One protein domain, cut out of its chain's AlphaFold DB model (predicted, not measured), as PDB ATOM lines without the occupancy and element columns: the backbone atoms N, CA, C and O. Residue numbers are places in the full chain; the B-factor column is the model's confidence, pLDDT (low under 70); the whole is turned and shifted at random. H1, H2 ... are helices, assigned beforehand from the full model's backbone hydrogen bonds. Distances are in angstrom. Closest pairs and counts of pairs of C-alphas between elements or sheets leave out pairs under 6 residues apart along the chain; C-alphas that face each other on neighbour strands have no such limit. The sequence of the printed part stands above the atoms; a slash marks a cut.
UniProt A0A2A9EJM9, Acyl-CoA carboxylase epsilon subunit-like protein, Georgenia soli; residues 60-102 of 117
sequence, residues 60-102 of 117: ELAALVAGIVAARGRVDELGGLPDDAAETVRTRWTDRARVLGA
ATOM      1  N   GLU A  60     -22.352  55.011 -38.054       89.19
ATOM      2  CA  GLU A  60     -20.938  55.260 -37.778       89.19
ATOM      3  C   GLU A  60     -20.096  53.991 -37.962       89.19
ATOM      4  O   GLU A  60     -19.021  54.037 -38.572       89.19
ATOM      5  N   LEU A  61     -20.597  52.839 -37.504       89.44
ATOM      6  CA  LEU A  61     -19.951  51.547 -37.726       89.44
ATOM      7  C   LEU A  61     -19.878  51.216 -39.223       89.44
ATOM      8  O   LEU A  61     -18.818  50.813 -39.714       89.44
ATOM      9  N   ALA A  62     -20.971  51.418 -39.961       94.50
ATOM     10  CA  ALA A  62     -20.996  51.208 -41.405       94.50
ATOM     11  C   ALA A  62     -20.009  52.137 -42.130       94.50
ATOM     12  O   ALA A  62     -19.268  51.681 -43.001       94.50
ATOM     13  N   ALA A  63     -19.945  53.412 -41.739       92.62
ATOM     14  CA  ALA A  63     -19.004  54.378 -42.296       92.62
ATOM     15  C   ALA A  63     -17.542  53.976 -42.034       92.62
ATOM     16  O   ALA A  63     -16.710  54.051 -42.944       92.62
ATOM     17  N   LEU A  64     -17.228  53.482 -40.831       87.19
ATOM     18  CA  LEU A  64     -15.897  52.974 -40.499       87.19
ATOM     19  C   LEU A  64     -15.523  51.767 -41.367       87.19
ATOM     20  O   LEU A  64     -14.437  51.733 -41.952       87.19
ATOM     21  N   VAL A  65     -16.424  50.787 -41.478       90.19
ATOM     22  CA  VAL A  65     -16.201  49.588 -42.300       90.19
ATOM     23  C   VAL A  65     -16.026  49.967 -43.770       90.19
ATOM     24  O   VAL A  65     -15.072  49.512 -44.404       90.19
ATOM     25  N   ALA A  66     -16.881  50.843 -44.301       91.62
ATOM     26  CA  ALA A  66     -16.776  51.346 -45.667       91.62
ATOM     27  C   ALA A  66     -15.436  52.059 -45.907       91.62
ATOM     28  O   ALA A  66     -14.784  51.810 -46.922       91.62
ATOM     29  N   GLY A  67     -14.977  52.874 -44.953       88.00
ATOM     30  CA  GLY A  67     -13.671  53.531 -45.005       88.00
ATOM     31  C   GLY A  67     -12.502  52.542 -45.049       88.00
ATOM     32  O   GLY A  67     -11.595  52.703 -45.868       88.00
ATOM     33  N   ILE A  68     -12.537  51.484 -44.230       85.12
ATOM     34  CA  ILE A  68     -11.514  50.424 -44.229       85.12
ATOM     35  C   ILE A  68     -11.504  49.666 -45.564       85.12
ATOM     36  O   ILE A  68     -10.433  49.427 -46.126       85.12
ATOM     37  N   VAL A  69     -12.676  49.294 -46.087       87.94
ATOM     38  CA  VAL A  69     -12.799  48.578 -47.369       87.94
ATOM     39  C   VAL A  69     -12.311  49.449 -48.529       87.94
ATOM     40  O   VAL A  69     -11.501  48.990 -49.332       87.94
ATOM     41  N   ALA A  70     -12.716  50.720 -48.576       84.81
ATOM     42  CA  ALA A  70     -12.265  51.665 -49.596       84.81
ATOM     43  C   ALA A  70     -10.747  51.917 -49.526       84.81
ATOM     44  O   ALA A  70     -10.082  52.012 -50.557       84.81
ATOM     45  N   ALA A  71     -10.171  51.994 -48.320       79.25
ATOM     46  CA  ALA A  71      -8.725  52.123 -48.143       79.25
ATOM     47  C   ALA A  71      -7.968  50.886 -48.651       79.25
ATOM     48  O   ALA A  71      -6.937  51.035 -49.304       79.25
ATOM     49  N   ARG A  72      -8.489  49.675 -48.407       77.00
ATOM     50  CA  ARG A  72      -7.906  48.426 -48.929       77.00
ATOM     51  C   ARG A  72      -7.968  48.344 -50.452       77.00
ATOM     52  O   ARG A  72      -6.967  47.981 -51.053       77.00
ATOM     53  N   GLY A  73      -9.096  48.727 -51.057       73.00
ATOM     54  CA  GLY A  73      -9.231  48.782 -52.517       73.00
ATOM     55  C   GLY A  73      -8.197  49.713 -53.156       73.00
ATOM     56  O   GLY A  73      -7.531  49.330 -54.107       73.00
ATOM     57  N   ARG A  74      -7.955  50.887 -52.556       70.94
ATOM     58  CA  ARG A  74      -6.903  51.803 -53.027       70.94
ATOM     59  C   ARG A  74      -5.492  51.234 -52.910       70.94
ATOM     60  O   ARG A  74      -4.672  51.495 -53.779       70.94
ATOM     61  N   VAL A  75      -5.191  50.490 -51.843       65.56
ATOM     62  CA  VAL A  75      -3.888  49.818 -51.698       65.56
ATOM     63  C   VAL A  75      -3.694  48.787 -52.806       65.56
ATOM     64  O   VAL A  75      -2.611  48.734 -53.370       65.56
ATOM     65  N   ASP A  76      -4.731  48.024 -53.150       63.56
ATOM     66  CA  ASP A  76      -4.700  47.049 -54.247       63.56
ATOM     67  C   ASP A  76      -4.496  47.728 -55.618       63.56
ATOM     68  O   ASP A  76      -3.595  47.362 -56.368       63.56
ATOM     69  N   GLU A  77      -5.235  48.810 -55.895       64.19
ATOM     70  CA  GLU A  77      -5.097  49.627 -57.116       64.19
ATOM     71  C   GLU A  77      -3.712  50.285 -57.258       64.19
ATOM     72  O   GLU A  77      -3.211  50.458 -58.370       64.19
ATOM     73  N   LEU A  78      -3.072  50.636 -56.137       62.78
ATOM     74  CA  LEU A  78      -1.715  51.191 -56.079       62.78
ATOM     75  C   LEU A  78      -0.613  50.111 -56.081       62.78
ATOM     76  O   LEU A  78       0.559  50.445 -55.899       62.78
ATOM     77  N   GLY A  79      -0.962  48.839 -56.314       56.91
ATOM     78  CA  GLY A  79      -0.008  47.735 -56.459       56.91
ATOM     79  C   GLY A  79       0.291  46.948 -55.181       56.91
ATOM     80  O   GLY A  79       1.238  46.164 -55.167       56.91
ATOM     81  N   GLY A  80      -0.507  47.125 -54.127       60.97
ATOM     82  CA  GLY A  80      -0.381  46.411 -52.859       60.97
ATOM     83  C   GLY A  80       0.892  46.754 -52.075       60.97
ATOM     84  O   GLY A  80       1.851  47.328 -52.581       60.97
ATOM     85  N   LEU A  81       0.933  46.370 -50.797       60.19
ATOM     86  CA  LEU A  81       2.226  46.154 -50.147       60.19
ATOM     87  C   LEU A  81       2.833  44.901 -50.809       60.19
ATOM     88  O   LEU A  81       2.071  43.945 -50.977       60.19
ATOM     89  N   PRO A  82       4.130  44.858 -51.187       61.31
ATOM     90  CA  PRO A  82       4.719  43.643 -51.749       61.31
ATOM     91  C   PRO A  82       4.386  42.460 -50.839       61.31
ATOM     92  O   PRO A  82       4.463  42.597 -49.613       61.31
ATOM     93  N   ASP A  83       3.966  41.339 -51.430       66.25
ATOM     94  CA  ASP A  83       3.407  40.183 -50.712       66.25
ATOM     95  C   ASP A  83       4.322  39.738 -49.552       66.25
ATOM     96  O   ASP A  83       3.854  39.443 -48.456       66.25
ATOM     97  N   ASP A  84       5.639  39.886 -49.724       66.69
ATOM     98  CA  ASP A  84       6.665  39.642 -48.705       66.69
ATOM     99  C   ASP A  84       6.528  40.504 -47.437       66.69
ATOM    100  O   ASP A  84       6.749  40.036 -46.316       66.69
ATOM    101  N   ALA A  85       6.169  41.780 -47.572       66.12
ATOM    102  CA  ALA A  85       5.992  42.684 -46.439       66.12
ATOM    103  C   ALA A  85       4.657  42.424 -45.719       66.12
ATOM    104  O   ALA A  85       4.599  42.496 -44.487       66.12
ATOM    105  N   ALA A  86       3.609  42.050 -46.460       67.06
ATOM    106  CA  ALA A  86       2.353  41.584 -45.876       67.06
ATOM    107  C   ALA A  86       2.553  40.253 -45.128       67.06
ATOM    108  O   ALA A  86       2.092  40.110 -43.990       67.06
ATOM    109  N   GLU A  87       3.316  39.324 -45.708       69.56
ATOM    110  CA  GLU A  87       3.697  38.067 -45.069       69.56
ATOM    111  C   GLU A  87       4.583  38.273 -43.841       69.56
ATOM    112  O   GLU A  87       4.379  37.627 -42.814       69.56
ATOM    113  N   THR A  88       5.516  39.224 -43.874       71.06
ATOM    114  CA  THR A  88       6.375  39.540 -42.721       71.06
ATOM    115  C   THR A  88       5.553  40.042 -41.531       71.06
ATOM    116  O   THR A  88       5.785  39.634 -40.388       71.06
ATOM    117  N   VAL A  89       4.553  40.896 -41.777       68.94
ATOM    118  CA  VAL A  89       3.642  41.367 -40.724       68.94
ATOM    119  C   VAL A  89       2.787  40.213 -40.196       68.94
ATOM    120  O   VAL A  89       2.733  40.035 -38.979       68.94
ATOM    121  N   ARG A  90       2.179  39.392 -41.069       68.94
ATOM    122  CA  ARG A  90       1.415  38.194 -40.659       68.94
ATOM    123  C   ARG A  90       2.268  37.257 -39.803       68.94
ATOM    124  O   ARG A  90       1.861  36.876 -38.706       68.94
ATOM    125  N   THR A  91       3.477  36.960 -40.270       68.88
ATOM    126  CA  THR A  91       4.431  36.083 -39.593       68.88
ATOM    127  C   THR A  91       4.786  36.637 -38.224       68.88
ATOM    128  O   THR A  91       4.711  35.896 -37.259       68.88
ATOM    129  N   ARG A  92       5.051  37.940 -38.071       67.81
ATOM    130  CA  ARG A  92       5.386  38.538 -36.764       67.81
ATOM    131  C   ARG A  92       4.273  38.395 -35.715       67.81
ATOM    132  O   ARG A  92       4.562  38.293 -34.522       67.81
ATOM    133  N   TRP A  93       3.009  38.402 -36.136       63.06
ATOM    134  CA  TRP A  93       1.868  38.191 -35.238       63.06
ATOM    135  C   TRP A  93       1.660  36.711 -34.906       63.06
ATOM    136  O   TRP A  93       1.423  36.383 -33.743       63.06
ATOM    137  N   THR A  94       1.818  35.826 -35.890       65.81
ATOM    138  CA  THR A  94       1.720  34.367 -35.709       65.81
ATOM    139  C   THR A  94       2.902  33.803 -34.911       65.81
ATOM    140  O   THR A  94       2.728  32.936 -34.059       65.81
ATOM    141  N   ASP A  95       4.106  34.337 -35.111       67.19
ATOM    142  CA  ASP A  95       5.366  33.913 -34.485       67.19
ATOM    143  C   ASP A  95       5.452  34.301 -33.001       67.19
ATOM    144  O   ASP A  95       6.222  33.727 -32.234       67.19
ATOM    145  N   ARG A  96       4.571  35.194 -32.526       61.28
ATOM    146  CA  ARG A  96       4.404  35.428 -31.083       61.28
ATOM    147  C   ARG A  96       3.981  34.141 -30.348       61.28
ATOM    148  O   ARG A  96       4.327  33.974 -29.184       61.28
ATOM    149  N   ALA A  97       3.335  33.190 -31.033       64.50
ATOM    150  CA  ALA A  97       3.102  31.839 -30.515       64.50
ATOM    151  C   ALA A  97       4.403  31.037 -30.306       64.50
ATOM    152  O   ALA A  97       4.508  30.284 -29.341       64.50
ATOM    153  N   ARG A  98       5.428  31.220 -31.155       61.91
ATOM    154  CA  ARG A  98       6.757  30.625 -30.917       61.91
ATOM    155  C   ARG A  98       7.478  31.290 -29.754       61.91
ATOM    156  O   ARG A  98       8.139  30.589 -28.997       61.91
ATOM    157  N   VAL A  99       7.326  32.607 -29.582       69.06
ATOM    158  CA  VAL A  99       7.882  33.339 -28.426       69.06
ATOM    159  C   VAL A  99       7.319  32.802 -27.107       69.06
ATOM    160  O   VAL A  99       8.038  32.724 -26.117       69.06
ATOM    161  N   LEU A 100       6.055  32.375 -27.102       70.88
ATOM    162  CA  LEU A 100       5.407  31.730 -25.956       70.88
ATOM    163  C   LEU A 100       5.792  30.247 -25.782       70.88
ATOM    164  O   LEU A 100       5.348  29.614 -24.828       70.88
ATOM    165  N   GLY A 101       6.596  29.676 -26.687       69.44
ATOM    166  CA  GLY A 101       7.046  28.280 -26.634       69.44
ATOM    167  C   GLY A 101       5.951  27.235 -26.886       69.44
ATOM    168  O   GLY A 101       6.228  26.040 -26.818       69.44
ATOM    169  N   ALA A 102       4.722  27.661 -27.191       69.38
ATOM    170  CA  ALA A 102       3.582  26.791 -27.450       69.38
ATOM    171  C   ALA A 102       2.585  27.480 -28.388       69.38
ATOM    172  O   ALA A 102       2.259  28.655 -28.217       69.38
TER     173      ALA A 102
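Overview. This is residues 60 to 102 of the 117 residues of the protein "Acyl-CoA carboxylase epsilon subunit-like protein" of Georgenia soli (UniProt A0A2A9EJM9). Picture a wide, open V lying nearly flat: the long helix H1 is one arm, H2 with the small turn of H3 beyond it is the other, and residues 78 to 82 make the bottom. The two arms are clear of each other, and the space between them is empty. The printed part has 43 residues with three named helices, H1, H2 and H3 in that order, and no named strand; its class is all helix. It is extended, with a radius of gyration of the C-alphas of 14.8 A, and spans 40 by 28 by 7 A.

Along the chain. Find C-alpha 60 at (-20.938, 55.260, -37.778), where H1 begins; it holds residues 60 to 77, is 25.6 A from first to last C-alpha, and ends at C-alpha 77, (-5.097, 49.627, -57.116). Go on to C-alpha 83 at (3.407, 40.183, -50.712), where H2 begins; it holds residues 83 to 94 and is 16.2 A long. H3, residues 96 to 99, is 4.8 A long and ends at C-alpha 99, (7.882, 33.339, -28.426).

Arrangement. H1 touches no helix: it is apart from H2 and from H3, with no C-alpha within 8 A of either. H2 and H3 meet only through their link, Asp 95. In H1 and H2 every O i to N i+4 pair is within hydrogen-bond range; H3 is too short for such a pair, and its one O i to N i+3 pair is within range.

Size, cuts and confidence. Look for the two C-alphas farthest apart at Glu 60 and Gly 101, 40.4 A. The printed part has no cut, and both links are tight. Residues 60 to 71, 73 to 79 and 81 to 102 stand free. The mean pLDDT of the printed part is 72.6; residues 75 to 87, 89 to 99 and 101 to 102 are under 70, where the model's confidence is low.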